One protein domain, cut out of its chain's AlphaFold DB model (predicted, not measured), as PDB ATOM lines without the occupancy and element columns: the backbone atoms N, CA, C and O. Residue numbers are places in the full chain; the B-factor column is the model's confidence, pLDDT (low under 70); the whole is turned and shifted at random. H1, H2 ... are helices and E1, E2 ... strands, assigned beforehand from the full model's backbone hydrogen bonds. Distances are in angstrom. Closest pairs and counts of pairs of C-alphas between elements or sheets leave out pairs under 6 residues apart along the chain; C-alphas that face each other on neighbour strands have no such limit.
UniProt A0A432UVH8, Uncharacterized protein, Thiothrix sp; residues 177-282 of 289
ATOM      1  N   SER A 177     172.062 154.546 283.768       93.38
ATOM      2  CA  SER A 177     172.487 154.430 285.168       93.38
ATOM      3  C   SER A 177     172.667 155.785 285.851       93.38
ATOM      4  O   SER A 177     172.521 155.861 287.072       93.38
ATOM      5  N   VAL A 178     172.931 156.848 285.085       94.94
ATOM      6  CA  VAL A 178     173.100 158.215 285.583       94.94
ATOM      7  C   VAL A 178     172.273 159.177 284.738       94.94
ATOM      8  O   VAL A 178     172.314 159.120 283.516       94.94
ATOM      9  N   ILE A 179     171.549 160.072 285.403       95.50
ATOM     10  CA  ILE A 179     170.835 161.196 284.805       95.50
ATOM     11  C   ILE A 179     171.595 162.468 285.179       95.50
ATOM     12  O   ILE A 179     171.588 162.888 286.338       95.50
ATOM     13  N   ASN A 180     172.228 163.098 284.194       96.12
ATOM     14  CA  ASN A 180     172.928 164.362 284.371       96.12
ATOM     15  C   ASN A 180     171.915 165.506 284.416       96.12
ATOM     16  O   ASN A 180     171.126 165.714 283.489       96.12
ATOM     17  N   VAL A 181     171.938 166.281 285.492       96.38
ATOM     18  CA  VAL A 181     171.003 167.378 285.728       96.38
ATOM     19  C   VAL A 181     171.752 168.698 285.763       96.38
ATOM     20  O   VAL A 181     172.728 168.866 286.489       96.38
ATOM     21  N   ILE A 182     171.256 169.679 285.014       95.56
ATOM     22  CA  ILE A 182     171.643 171.076 285.193       95.56
ATOM     23  C   ILE A 182     170.552 171.817 285.960       95.56
ATOM     24  O   ILE A 182     169.365 171.710 285.636       95.56
ATOM     25  N   VAL A 183     170.950 172.604 286.958       96.75
ATOM     26  CA  VAL A 183     170.021 173.434 287.729       96.75
ATOM     27  C   VAL A 183     170.265 174.911 287.451       96.75
ATOM     28  O   VAL A 183     171.290 175.478 287.830       96.75
ATOM     29  N   ALA A 184     169.301 175.568 286.820       94.81
ATOM     30  CA  ALA A 184     169.268 177.022 286.756       94.81
ATOM     31  C   ALA A 184     168.448 177.561 287.930       94.81
ATOM     32  O   ALA A 184     167.396 177.010 288.243       94.81
ATOM     33  N   TYR A 185     168.881 178.645 288.566       94.62
ATOM     34  CA  TYR A 185     168.123 179.260 289.659       94.62
ATOM     35  C   TYR A 185     167.988 180.776 289.506       94.62
ATOM     36  O   TYR A 185     168.909 181.449 289.030       94.62
ATOM     37  N   THR A 186     166.829 181.321 289.880       93.19
ATOM     38  CA  THR A 186     166.531 182.754 289.740       93.19
ATOM     39  C   THR A 186     167.123 183.595 290.876       93.19
ATOM     40  O   THR A 186     167.496 183.069 291.932       93.19
ATOM     41  N   PRO A 187     167.245 184.925 290.693       92.88
ATOM     42  CA  PRO A 187     167.603 185.833 291.780       92.88
ATOM     43  C   PRO A 187     166.663 185.744 292.985       92.88
ATOM     44  O   PRO A 187     167.125 185.880 294.116       92.88
ATOM     45  N   GLU A 188     165.374 185.506 292.753       91.06
ATOM     46  CA  GLU A 188     164.363 185.339 293.791       91.06
ATOM     47  C   GLU A 188     164.618 184.069 294.613       91.06
ATOM     48  O   GLU A 188     164.666 184.143 295.841       91.06
ATOM     49  N   PHE A 189     164.896 182.936 293.958       92.56
ATOM     50  CA  PHE A 189     165.292 181.703 294.645       92.56
ATOM     51  C   PHE A 189     166.553 181.899 295.499       92.56
ATOM     52  O   PHE A 189     166.594 181.514 296.668       92.56
ATOM     53  N   GLU A 190     167.586 182.540 294.942       94.12
ATOM     54  CA  GLU A 190     168.828 182.807 295.675       94.12
ATOM     55  C   GLU A 190     168.591 183.712 296.892       94.12
ATOM     56  O   GLU A 190     169.218 183.522 297.934       94.12
ATOM     57  N   ALA A 191     167.686 184.688 296.791       91.88
ATOM     58  CA  ALA A 191     167.336 185.552 297.913       91.88
ATOM     59  C   ALA A 191     166.619 184.786 299.039       91.88
ATOM     60  O   ALA A 191     166.823 185.102 300.211       91.88
ATOM     61  N   GLU A 192     165.808 183.783 298.699       89.19
ATOM     62  CA  GLU A 192     165.098 182.942 299.668       89.19
ATOM     63  C   GLU A 192     166.006 181.913 300.345       89.19
ATOM     64  O   GLU A 192     165.932 181.726 301.561       89.19
ATOM     65  N   VAL A 193     166.860 181.247 299.567       90.62
ATOM     66  CA  VAL A 193     167.792 180.228 300.073       90.62
ATOM     67  C   VAL A 193     169.009 180.867 300.741       90.62
ATOM     68  O   VAL A 193     169.524 180.338 301.725       90.62
ATOM     69  N   GLY A 194     169.442 182.028 300.254       91.69
ATOM     70  CA  GLY A 194     170.690 182.696 300.604       91.69
ATOM     71  C   GLY A 194     171.814 182.321 299.635       91.69
ATOM     72  O   GLY A 194     172.095 181.144 299.422       91.69
ATOM     73  N   ALA A 195     172.506 183.321 299.079       91.44
ATOM     74  CA  ALA A 195     173.530 183.123 298.044       91.44
ATOM     75  C   ALA A 195     174.659 182.154 298.444       91.44
ATOM     76  O   ALA A 195     175.108 181.367 297.619       91.44
ATOM     77  N   GLY A 196     175.083 182.171 299.712       91.69
ATOM     78  CA  GLY A 196     176.102 181.249 300.232       91.69
ATOM     79  C   GLY A 196     175.598 179.832 300.514       91.69
ATOM     80  O   GLY A 196     176.389 178.975 300.880       91.69
ATOM     81  N   ASN A 197     174.297 179.580 300.359       93.38
ATOM     82  CA  ASN A 197     173.671 178.315 300.736       93.38
ATOM     83  C   ASN A 197     173.288 177.476 299.507       93.38
ATOM     84  O   ASN A 197     173.038 176.285 299.641       93.38
ATOM     85  N   VAL A 198     173.252 178.059 298.304       95.31
ATOM     86  CA  VAL A 198     172.735 177.384 297.100       95.31
ATOM     87  C   VAL A 198     173.443 176.054 296.821       95.31
ATOM     88  O   VAL A 198     172.765 175.067 296.562       95.31
ATOM     89  N   ALA A 199     174.770 175.980 296.941       94.69
ATOM     90  CA  ALA A 199     175.520 174.746 296.688       94.69
ATOM     91  C   ALA A 199     175.112 173.602 297.638       94.69
ATOM     92  O   ALA A 199     174.778 172.504 297.190       94.69
ATOM     93  N   ALA A 200     175.014 173.887 298.941       94.75
ATOM     94  CA  ALA A 200     174.519 172.925 299.923       94.75
ATOM     95  C   ALA A 200     173.063 172.512 299.634       94.75
ATOM     96  O   ALA A 200     172.684 171.374 299.899       94.75
ATOM     97  N   TYR A 201     172.247 173.408 299.058       95.50
ATOM     98  CA  TYR A 201     170.852 173.109 298.719       95.50
ATOM     99  C   TYR A 201     170.787 172.100 297.572       95.50
ATOM    100  O   TYR A 201     170.047 171.122 297.647       95.50
ATOM    101  N   MET A 202     171.594 172.322 296.530       96.06
ATOM    102  CA  MET A 202     171.704 171.412 295.387       96.06
ATOM    103  C   MET A 202     172.179 170.029 295.835       96.06
ATOM    104  O   MET A 202     171.533 169.034 295.517       96.06
ATOM    105  N   SER A 203     173.228 169.973 296.660       95.56
ATOM    106  CA  SER A 203     173.746 168.713 297.204       95.56
ATOM    107  C   SER A 203     172.705 167.971 298.059       95.56
ATOM    108  O   SER A 203     172.553 166.754 297.932       95.56
ATOM    109  N   ALA A 204     171.920 168.693 298.871       95.06
ATOM    110  CA  ALA A 204     170.836 168.097 299.652       95.06
ATOM    111  C   ALA A 204     169.749 167.481 298.757       95.06
ATOM    112  O   ALA A 204     169.314 166.360 299.018       95.06
ATOM    113  N   MET A 205     169.329 168.181 297.697       94.69
ATOM    114  CA  MET A 205     168.318 167.679 296.757       94.69
ATOM    115  C   MET A 205     168.792 166.461 295.968       94.69
ATOM    116  O   MET A 205     168.027 165.511 295.796       94.69
ATOM    117  N   GLU A 206     170.037 166.482 295.494       96.19
ATOM    118  CA  GLU A 206     170.637 165.341 294.808       96.19
ATOM    119  C   GLU A 206     170.670 164.118 295.731       96.19
ATOM    120  O   GLU A 206     170.193 163.045 295.359       96.19
ATOM    121  N   SER A 207     171.152 164.296 296.967       95.50
ATOM    122  CA  SER A 207     171.211 163.219 297.958       95.50
ATOM    123  C   SER A 207     169.817 162.682 298.312       95.50
ATOM    124  O   SER A 207     169.621 161.468 298.320       95.50
ATOM    125  N   GLU A 208     168.817 163.558 298.496       94.50
ATOM    126  CA  GLU A 208     167.428 163.161 298.809       94.50
ATOM    127  C   GLU A 208     166.814 162.339 297.665       94.50
ATOM    128  O   GLU A 208     166.148 161.324 297.893       94.50
ATOM    129  N   THR A 209     167.078 162.749 296.422       95.31
ATOM    130  CA  THR A 209     166.586 162.068 295.217       95.31
ATOM    131  C   THR A 209     167.238 160.697 295.057       95.31
ATOM    132  O   THR A 209     166.540 159.697 294.888       95.31
ATOM    133  N   ASN A 210     168.566 160.625 295.180       95.50
ATOM    134  CA  ASN A 210     169.317 159.377 295.053       95.50
ATOM    135  C   ASN A 210     168.977 158.375 296.157       95.50
ATOM    136  O   ASN A 210     168.829 157.181 295.885       95.50
ATOM    137  N   LEU A 211     168.777 158.851 297.388       93.25
ATOM    138  CA  LEU A 211     168.274 158.011 298.466       93.25
ATOM    139  C   LEU A 211     166.887 157.458 298.125       93.25
ATOM    140  O   LEU A 211     166.653 156.259 298.266       93.25
ATOM    141  N   SER A 212     165.982 158.306 297.634       92.75
ATOM    142  CA  SER A 212     164.624 157.893 297.264       92.75
ATOM    143  C   SER A 212     164.622 156.835 296.156       92.75
ATOM    144  O   SER A 212     163.852 155.874 296.227       92.75
ATOM    145  N   PHE A 213     165.504 156.965 295.160       93.88
ATOM    146  CA  PHE A 213     165.699 155.953 294.119       93.88
ATOM    147  C   PHE A 213     166.203 154.631 294.690       93.88
ATOM    148  O   PHE A 213     165.590 153.593 294.433       93.88
ATOM    149  N   SER A 214     167.240 154.676 295.529       92.25
ATOM    150  CA  SER A 214     167.797 153.493 296.192       92.25
ATOM    151  C   SER A 214     166.742 152.754 297.026       92.25
ATOM    152  O   SER A 214     166.512 151.560 296.825       92.25
ATOM    153  N   LEU A 215     166.008 153.478 297.880       89.44
ATOM    154  CA  LEU A 215     164.938 152.915 298.713       89.44
ATOM    155  C   LEU A 215     163.775 152.343 297.888       89.44
ATOM    156  O   LEU A 215     163.091 151.426 298.340       89.44
ATOM    157  N   SER A 216     163.570 152.847 296.669       92.81
ATOM    158  CA  SER A 216     162.525 152.380 295.748       92.81
ATOM    159  C   SER A 216     163.001 151.285 294.783       92.81
ATOM    160  O   SER A 216     162.223 150.835 293.941       92.81
ATOM    161  N   GLY A 217     164.266 150.857 294.865       91.94
ATOM    162  CA  GLY A 217     164.852 149.885 293.936       91.94
ATOM    163  C   GLY A 217     164.997 150.405 292.501       91.94
ATOM    164  O   GLY A 217     165.100 149.611 291.564       91.94
ATOM    165  N   VAL A 218     164.986 151.726 292.313       93.56
ATOM    166  CA  VAL A 218     165.257 152.360 291.023       93.56
ATOM    167  C   VAL A 218     166.771 152.374 290.826       93.56
ATOM    168  O   VAL A 218     167.493 153.071 291.531       93.56
ATOM    169  N   ASN A 219     167.258 151.590 289.863       92.69
ATOM    170  CA  ASN A 219     168.685 151.459 289.559       92.69
ATOM    171  C   ASN A 219     169.175 152.581 288.624       92.69
ATOM    172  O   ASN A 219     169.607 152.316 287.503       92.69
ATOM    173  N   THR A 220     169.038 153.824 289.078       93.94
ATOM    174  CA  THR A 220     169.576 155.030 288.436       93.94
ATOM    175  C   THR A 220     169.985 156.027 289.518       93.94
ATOM    176  O   THR A 220     169.491 155.947 290.646       93.94
ATOM    177  N   THR A 221     170.846 156.981 289.185       95.75
ATOM    178  CA  THR A 221     171.199 158.104 290.059       95.75
ATOM    179  C   THR A 221     171.120 159.425 289.310       95.75
ATOM    180  O   THR A 221     171.369 159.483 288.114       95.75
ATOM    181  N   VAL A 222     170.825 160.501 290.021       96.44
ATOM    182  CA  VAL A 222     170.960 161.877 289.554       96.44
ATOM    183  C   VAL A 222     172.343 162.407 289.916       96.44
ATOM    184  O   VAL A 222     172.795 162.214 291.045       96.44
ATOM    185  N   ASP A 223     172.969 163.113 288.978       96.19
ATOM    186  CA  ASP A 223     174.179 163.902 289.214       96.19
ATOM    187  C   ASP A 223     173.937 165.351 288.780       96.19
ATOM    188  O   ASP A 223     173.622 165.611 287.614       96.19
ATOM    189  N   ILE A 224     174.039 166.309 289.704       96.38
ATOM    190  CA  ILE A 224     173.929 167.729 289.362       96.38
ATOM    191  C   ILE A 224     175.273 168.197 288.796       96.38
ATOM    192  O   ILE A 224     176.129 168.724 289.501       96.38
ATOM    193  N   VAL A 225     175.439 168.043 287.481       95.81
ATOM    194  CA  VAL A 225     176.695 168.349 286.774       95.81
ATOM    195  C   VAL A 225     177.010 169.843 286.720       95.81
ATOM    196  O   VAL A 225     178.164 170.246 286.570       95.81
ATOM    197  N   HIS A 226     175.985 170.693 286.822       95.00
ATOM    198  CA  HIS A 226     176.168 172.135 286.867       95.00
ATOM    199  C   HIS A 226     174.988 172.831 287.545       95.00
ATOM    200  O   HIS A 226     173.828 172.461 287.354       95.00
ATOM    201  N   SER A 227     175.270 173.903 288.282       95.31
ATOM    202  CA  SER A 227     174.244 174.835 288.739       95.31
ATOM    203  C   SER A 227     174.670 176.273 288.488       95.31
ATOM    204  O   SER A 227     175.851 176.607 288.595       95.31
ATOM    205  N   TYR A 228     173.724 177.131 288.108       94.75
ATOM    206  CA  TYR A 228     174.034 178.527 287.824       94.75
ATOM    207  C   TYR A 228     172.851 179.464 288.031       94.75
ATOM    208  O   TYR A 228     171.685 179.131 287.803       94.75
ATOM    209  N   LYS A 229     173.188 180.700 288.398       94.81
ATOM    210  CA  LYS A 229     172.224 181.786 288.494       94.81
ATOM    211  C   LYS A 229     171.843 182.284 287.104       94.81
ATOM    212  O   LYS A 229     172.695 182.763 286.354       94.81
ATOM    213  N   THR A 230     170.560 182.231 286.777       91.75
ATOM    214  CA  THR A 230     170.028 182.840 285.555       91.75
ATOM    215  C   THR A 230     169.645 184.304 285.792       91.75
ATOM    216  O   THR A 230     169.353 184.720 286.912       91.75
ATOM    217  N   SER A 231     169.658 185.115 284.731       88.50
ATOM    218  CA  SER A 231     169.107 186.479 284.750       88.50
ATOM    219  C   SER A 231     167.598 186.509 284.498       88.50
ATOM    220  O   SER A 231     166.996 187.585 284.498       88.50
ATOM    221  N   TYR A 232     166.995 185.343 284.254       87.19
ATOM    222  CA  TYR A 232     165.557 185.185 284.140       87.19
ATOM    223  C   TYR A 232     164.859 185.651 285.419       87.19
ATOM    224  O   TYR A 232     165.286 185.308 286.519       87.19
ATOM    225  N   SER A 233     163.794 186.429 285.242       84.00
ATOM    226  CA  SER A 233     162.916 186.860 286.322       84.00
ATOM    227  C   SER A 233     161.585 186.145 286.161       84.00
ATOM    228  O   SER A 233     161.012 186.122 285.066       84.00
ATOM    229  N   ASP A 234     161.146 185.557 287.264       80.62
ATOM    230  CA  ASP A 234     159.950 184.735 287.381       80.62
ATOM    231  C   ASP A 234     158.705 185.456 286.843       80.62
ATOM    232  O   ASP A 234     158.428 186.601 287.214       80.62
ATOM    233  N   SER A 235     157.913 184.798 285.983       82.56
ATOM    234  CA  SER A 235     156.635 185.384 285.540       82.56
ATOM    235  C   SER A 235     155.486 185.125 286.509       82.56
ATOM    236  O   SER A 235     154.381 185.623 286.272       82.56
ATOM    237  N   THR A 236     155.766 184.356 287.570       82.31
ATOM    238  CA  THR A 236     154.820 183.862 288.578       82.31
ATOM    239  C   THR A 236     153.730 182.967 287.978       82.31
ATOM    240  O   THR A 236     152.627 182.868 288.513       82.31
ATOM    241  N   ASN A 237     153.999 182.340 286.827       82.69
ATOM    242  CA  ASN A 237     153.099 181.390 286.185       82.69
ATOM    243  C   ASN A 237     153.908 180.243 285.576       82.69
ATOM    244  O   ASN A 237     154.484 180.381 284.497       82.69
ATOM    245  N   PHE A 238     153.884 179.087 286.241       82.81
ATOM    246  CA  PHE A 238     154.727 177.956 285.863       82.81
ATOM    247  C   PHE A 238     154.496 177.484 284.427       82.81
ATOM    248  O   PHE A 238     155.447 177.112 283.745       82.81
ATOM    249  N   ARG A 239     153.253 177.536 283.934       81.31
ATOM    250  CA  ARG A 239     152.946 177.137 282.557       81.31
ATOM    251  C   ARG A 239     153.577 178.082 281.539       81.31
ATOM    252  O   ARG A 239     154.175 177.625 280.575       81.31
ATOM    253  N   LYS A 240     153.465 179.393 281.756       82.38
ATOM    254  CA  LYS A 240     154.078 180.398 280.883       82.38
ATOM    255  C   LYS A 240     155.602 180.265 280.873       82.38
ATOM    256  O   LYS A 240     156.214 180.434 279.822       82.38
ATOM    257  N   ASP A 241     156.188 179.948 282.020       83.88
ATOM    258  CA  ASP A 241     157.638 179.833 282.176       83.88
ATOM    259  C   ASP A 241     158.137 178.562 281.488       83.88
ATOM    260  O   ASP A 241     159.056 178.616 280.670       83.88
ATOM    261  N   ALA A 242     157.435 177.444 281.687       82.19
ATOM    262  CA  ALA A 242     157.687 176.204 280.966       82.19
ATOM    263  C   ALA A 242     157.534 176.369 279.446       82.19
ATOM    264  O   ALA A 242     158.432 175.972 278.707       82.19
ATOM    265  N   ASP A 243     156.468 177.024 278.970       80.19
ATOM    266  CA  ASP A 243     156.274 177.310 277.544       80.19
ATOM    267  C   ASP A 243     157.436 178.154 276.987       80.19
ATOM    268  O   ASP A 243     157.906 177.915 275.871       80.19
ATOM    269  N   GLN A 244     157.947 179.130 277.747       81.00
ATOM    270  CA  GLN A 244     159.113 179.922 277.337       81.00
ATOM    271  C   GLN A 244     160.387 179.080 277.240       81.00
ATOM    272  O   GLN A 244     161.150 179.231 276.277       81.00
ATOM    273  N   PHE A 245     160.613 178.190 278.207       83.75
ATOM    274  CA  PHE A 245     161.782 177.315 278.231       83.75
ATOM    275  C   PHE A 245     161.732 176.272 277.111       83.75
ATOM    276  O   PHE A 245     162.724 176.095 276.401       83.75
ATOM    277  N   MET A 246     160.568 175.664 276.873       80.31
ATOM    278  CA  MET A 246     160.363 174.677 275.808       80.31
ATOM    279  C   MET A 246     160.495 175.283 274.410       80.31
ATOM    280  O   MET A 246     161.152 174.703 273.548       80.31
ATOM    281  N   ASN A 247     159.935 176.475 274.183       80.56
ATOM    282  CA  ASN A 247     160.006 177.140 272.879       80.56
ATOM    283  C   ASN A 247     161.360 177.825 272.615       80.56
ATOM    284  O   ASN A 247     161.581 178.365 271.531       80.56
ATOM    285  N   GLY A 248     162.281 177.819 273.587       73.12
ATOM    286  CA  GLY A 248     163.624 178.376 273.431       73.12
ATOM    287  C   GLY A 248     163.645 179.886 273.179       73.12
ATOM    288  O   GLY A 248     164.549 180.375 272.505       73.12
ATOM    289  N   LEU A 249     162.657 180.628 273.681       73.44
ATOM    290  CA  LEU A 249     162.597 182.083 273.538       73.44
ATOM    291  C   LEU A 249     163.253 182.764 274.747       73.44
ATOM    292  O   LEU A 249     163.051 182.359 275.891       73.44
ATOM    293  N   GLY A 250     164.023 183.830 274.503       76.94
ATOM    294  CA  GLY A 250     164.665 184.606 275.569       76.94
ATOM    295  C   GLY A 250     165.573 183.742 276.450       76.94
ATOM    296  O   GLY A 250     166.499 183.104 275.948       76.94
ATOM    297  N   ALA A 251     165.294 183.701 277.756       77.50
ATOM    298  CA  ALA A 251     166.048 182.882 278.707       77.50
ATOM    299  C   ALA A 251     166.042 181.387 278.346       77.50
ATOM    300  O   ALA A 251     167.051 180.723 278.556       77.50
ATOM    301  N   GLY A 252     164.978 180.870 277.717       82.56
ATOM    302  CA  GLY A 252     164.899 179.472 277.281       82.56
ATOM    303  C   GLY A 252     166.017 179.058 276.318       82.56
ATOM    304  O   GLY A 252     166.468 177.915 276.356       82.56
ATOM    305  N   GLN A 253     166.521 179.981 275.487       86.81
ATOM    306  CA  GLN A 253     167.660 179.698 274.607       86.81
ATOM    307  C   GLN A 253     168.954 179.529 275.404       86.81
ATOM    308  O   GLN A 253     169.658 178.543 275.213       86.81
ATOM    309  N   GLN A 254     169.247 180.476 276.301       86.38
ATOM    310  CA  GLN A 254     170.424 180.414 277.170       86.38
ATOM    311  C   GLN A 254     170.408 179.134 278.005       86.38
ATOM    312  O   GLN A 254     171.414 178.440 278.086       86.38
ATOM    313  N   LEU A 255     169.256 178.832 278.600       86.81
ATOM    314  CA  LEU A 255     169.012 177.620 279.358       86.81
ATOM    315  C   LEU A 255     169.366 176.373 278.530       86.81
ATOM    316  O   LEU A 255     170.253 175.611 278.906       86.81
ATOM    317  N   ARG A 256     168.770 176.203 277.348       87.44
ATOM    318  CA  ARG A 256     169.080 175.065 276.471       87.44
ATOM    319  C   ARG A 256     170.557 174.970 276.091       87.44
ATOM    320  O   ARG A 256     171.106 173.879 276.143       87.44
ATOM    321  N   THR A 257     171.196 176.091 275.753       89.19
ATOM    322  CA  THR A 257     172.636 176.112 275.463       89.19
ATOM    323  C   THR A 257     173.444 175.622 276.659       89.19
ATOM    324  O   THR A 257     174.291 174.759 276.489       89.19
ATOM    325  N   MET A 258     173.133 176.081 277.874       91.25
ATOM    326  CA  MET A 258     173.824 175.621 279.081       91.25
ATOM    327  C   MET A 258     173.613 174.124 279.334       91.25
ATOM    328  O   MET A 258     174.556 173.447 279.730       91.25
ATOM    329  N   ARG A 259     172.410 173.590 279.090       92.38
ATOM    330  CA  ARG A 259     172.160 172.141 279.171       92.38
ATOM    331  C   ARG A 259     173.032 171.374 278.177       92.38
ATOM    332  O   ARG A 259     173.710 170.435 278.577       92.38
ATOM    333  N   ASP A 260     173.023 171.790 276.913       91.62
ATOM    334  CA  ASP A 260     173.744 171.107 275.836       91.62
ATOM    335  C   ASP A 260     175.272 171.193 276.043       91.62
ATOM    336  O   ASP A 260     175.972 170.195 275.886       91.62
ATOM    337  N   ASP A 261     175.786 172.348 276.480       93.56
ATOM    338  CA  ASP A 261     177.213 172.576 276.752       93.56
ATOM    339  C   ASP A 261     177.734 171.752 277.943       93.56
ATOM    340  O   ASP A 261     178.912 171.392 277.976       93.56
ATOM    341  N   ASN A 262     176.868 171.443 278.914       93.44
ATOM    342  CA  ASN A 262     177.200 170.616 280.080       93.44
ATOM    343  C   ASN A 262     176.772 169.149 279.916       93.44
ATOM    344  O   ASN A 262     176.878 168.388 280.872       93.44
ATOM    345  N   LEU A 263     176.303 168.749 278.725       92.25
ATOM    346  CA  LEU A 263     175.850 167.384 278.430       92.25
ATOM    347  C   LEU A 263     174.791 166.871 279.427       92.25
ATOM    348  O   LEU A 263     174.788 165.697 279.786       92.25
ATOM    349  N   ALA A 264     173.911 167.759 279.896       93.88
ATOM    350  CA  ALA A 264     172.860 167.405 280.841       93.88
ATOM    351  C   ALA A 264     171.636 166.805 280.128       93.88
ATOM    352  O   ALA A 264     171.175 167.325 279.108       93.88
ATOM    353  N   ASP A 265     171.061 165.757 280.711       92.50
ATOM    354  CA  ASP A 265     169.858 165.078 280.222       92.50
ATOM    355  C   ASP A 265     168.596 165.868 280.583       92.50
ATOM    356  O   ASP A 265     167.666 166.012 279.781       92.50
ATOM    357  N   ILE A 266     168.579 166.430 281.795       91.31
ATOM    358  CA  ILE A 266     167.451 167.182 282.344       91.31
ATOM    359  C   ILE A 266     167.913 168.572 282.770       91.31
ATOM    360  O   ILE A 266     168.990 168.765 283.329       91.31
ATOM    361  N   MET A 267     167.042 169.551 282.540       91.00
ATOM    362  CA  MET A 267     167.149 170.862 283.155       91.00
ATOM    363  C   MET A 267     166.060 171.043 284.202       91.00
ATOM    364  O   MET A 267     164.883 170.822 283.920       91.00
ATOM    365  N   VAL A 268     166.454 171.549 285.366       93.44
ATOM    366  CA  VAL A 268     165.541 172.036 286.398       93.44
ATOM    367  C   VAL A 268     165.733 173.540 286.555       93.44
ATOM    368  O   VAL A 268     166.864 174.024 286.617       93.44
ATOM    369  N   VAL A 269     164.631 174.287 286.611       91.62
ATOM    370  CA  VAL A 269     164.651 175.728 286.887       91.62
ATOM    371  C   VAL A 269     164.020 175.972 288.251       91.62
ATOM    372  O   VAL A 269     162.842 175.685 288.446       91.62
ATOM    373  N   MET A 270     164.813 176.494 289.182       92.25
ATOM    374  CA  MET A 270     164.383 176.848 290.530       92.25
ATOM    375  C   MET A 270     164.001 178.322 290.596       92.25
ATOM    376  O   MET A 270     164.806 179.200 290.276       92.25
ATOM    377  N   THR A 271     162.774 178.574 291.030       89.38
ATOM    378  CA  THR A 271     162.156 179.900 291.094       89.38
ATOM    379  C   THR A 271     161.900 180.304 292.543       89.38
ATOM    380  O   THR A 271     161.969 179.468 293.449       89.38
ATOM    381  N   GLY A 272     161.575 181.575 292.783       83.81
ATOM    382  CA  GLY A 272     161.056 181.996 294.085       83.81
ATOM    383  C   GLY A 272     159.699 181.353 294.406       83.81
ATOM    384  O   GLY A 272     159.006 180.832 293.527       83.81
ATOM    385  N   ASN A 273     159.290 181.418 295.672       75.00
ATOM    386  CA  ASN A 273     158.051 180.823 296.178       75.00
ATOM    387  C   ASN A 273     156.832 181.765 296.137       75.00
ATOM    388  O   ASN A 273     155.738 181.386 296.560       75.00
ATOM    389  N   GLN A 274     156.998 182.995 295.645       74.50
ATOM    390  CA  GLN A 274     155.959 184.024 295.677       74.50
ATOM    391  C   GLN A 274     155.200 184.129 294.351       74.50
ATOM    392  O   GLN A 274     155.781 184.332 293.290       74.50
ATOM    393  N   GLY A 275     153.868 184.078 294.435       72.69
ATOM    394  CA  GLY A 275     152.967 184.437 293.334       72.69
ATOM    395  C   GLY A 275     152.641 183.324 292.337       72.69
ATOM    396  O   GLY A 275     151.784 183.545 291.484       72.69
ATOM    397  N   TYR A 276     153.265 182.150 292.448       75.81
ATOM    398  CA  TYR A 276     152.934 180.995 291.617       75.81
ATOM    399  C   TYR A 276     151.604 180.342 292.024       75.81
ATOM    400  O   TYR A 276     151.209 180.337 293.188       75.81
ATOM    401  N   ASP A 277     150.913 179.775 291.035       73.12
ATOM    402  CA  ASP A 277     149.623 179.088 291.170       73.12
ATOM    403  C   ASP A 277     149.747 177.599 291.543       73.12
ATOM    404  O   ASP A 277     148.741 176.918 291.746       73.12
ATOM    405  N   SER A 278     150.975 177.092 291.628       73.50
ATOM    406  CA  SER A 278     151.333 175.713 291.963       73.50
ATOM    407  C   SER A 278     152.711 175.681 292.633       73.50
ATOM    408  O   SER A 278     153.330 176.725 292.817       73.50
ATOM    409  N   CYS A 279     153.180 174.503 293.054       75.56
ATOM    410  CA  CYS A 279     154.501 174.328 293.680       75.56
ATOM    411  C   CYS A 279     155.543 173.719 292.725       75.56
ATOM    412  O   CYS A 279     156.645 173.389 293.151       75.56
ATOM    413  N   GLY A 280     155.185 173.545 291.451       81.56
ATOM    414  CA  GLY A 280     156.052 172.998 290.416       81.56
ATOM    415  C   GLY A 280     155.272 172.606 289.164       81.56
ATOM    416  O   GLY A 280     154.059 172.395 289.206       81.56
ATOM    417  N   TYR A 281     155.986 172.496 288.047       82.06
ATOM    418  CA  TYR A 281     155.448 172.052 286.766       82.06
ATOM    419  C   TYR A 281     156.494 171.228 286.023       82.06
ATOM    420  O   TYR A 281     157.650 171.633 285.918       82.06
ATOM    421  N   SER A 282     156.070 170.096 285.469       79.25
ATOM    422  CA  SER A 282     156.847 169.334 284.498       79.25
ATOM    423  C   SER A 282     156.078 169.272 283.184       79.25
ATOM    424  O   SER A 282     154.877 168.995 283.149       79.25
TER     425      SER A 282
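This is residues 177 to 282 of the 289 residues of an uncharacterized protein of Thiothrix sp (UniProt A0A432UVH8). A small, strongly twisted sheet of three parallel strands forms the middle, with the long helix H2 over one face and the shorter H4 over the other. H1 packs at the ends of E2 and E3, with its residues 187 to 190, and H3 packs on H4, just off the sheet. The printed part has 106 residues, with four named helices and three named strands along the chain as E1 H1 H2 E2 H3 H4 E3; the sheet's order is E2 E1 E3, and the class is mixed, helices and strands. The whole is compact, with a radius of gyration of the C-alphas of 14.0 A and spans of 37 by 27 by 26 A.

E1, residues 178 to 185, is the inner strand between E2, residues 221 to 229, and E3, residues 266 to 270. E2 and E1 are parallel at 22 degrees, with N 181 and O 223 2.8 A apart, within hydrogen-bond range. E1 and E3 are parallel at 29 degrees, with N 270 and O 184 2.8 A apart, also within range. The sheet is only just strongly twisted, with C-alphas up to 4.1 A off its best plane. H2, residues 198 to 215, is on the sheet at a height of 7.8 A, over E2 and E1; its closest C-alphas to E2 are those of Asn 210 and Thr 221, 5.5 A apart. On the local plane it runs slantwise to the strands, at 33 degrees to E1. H4, residues 251 to 261, is on the opposite face at a height of 9.6 A, over E1 and, only just, E3, with 3 of its C-alphas falling there. On the local plane it stands at 34 degrees to E1, slantwise to the strands; the closest C-alphas of E1 and H4 are those of Ile 182 and Arg 259, 6.1 A apart. H3, residues 238 to 246, is only just not on the sheet, with 4 pairs of C-alphas within 10 A. It touches H4 at a steep tilt of 52 degrees, the same way, the closest C-alphas being those of Phe 245 and Gly 252, 3.9 A apart. H1, residues 187 to 193, only grazes the sheet; the closest C-alphas of H1 and E3 are those of Phe 189 and Met 270, 6.4 A apart. H1 and H2 are close but not clearly touching, with C-alphas 190 and 198 6.8 A apart. E1, H1 H2, E2 form a strand-helix-strand unit, two parallel neighbour strands with helices between, and E2, H3 H4, E3 a split one, with E1 between its strands; both crossovers are right-handed. In H1, H2, H3 and H4 every O i to N i+4 pair is within hydrogen-bond range.

E1 begins at C-alpha 178, (173.100, 158.215, 285.583), and is 22.0 A long; E2 is 23.8 A and E3 13.0 A. H2 is 25.7 A long, H4 15.3 A, H3 12.0 A and H1 10.0 A. E3 ends at C-alpha 270, (164.383, 176.848, 290.530).

The C-alphas of Gly 217 and Gly 250 are the two farthest apart, at 39.3 A. The printed part has no cut and no long link. Residues 271 to 282 hold no named element. The mean pLDDT of the printed part is 89.1, and no printed residue is under 70.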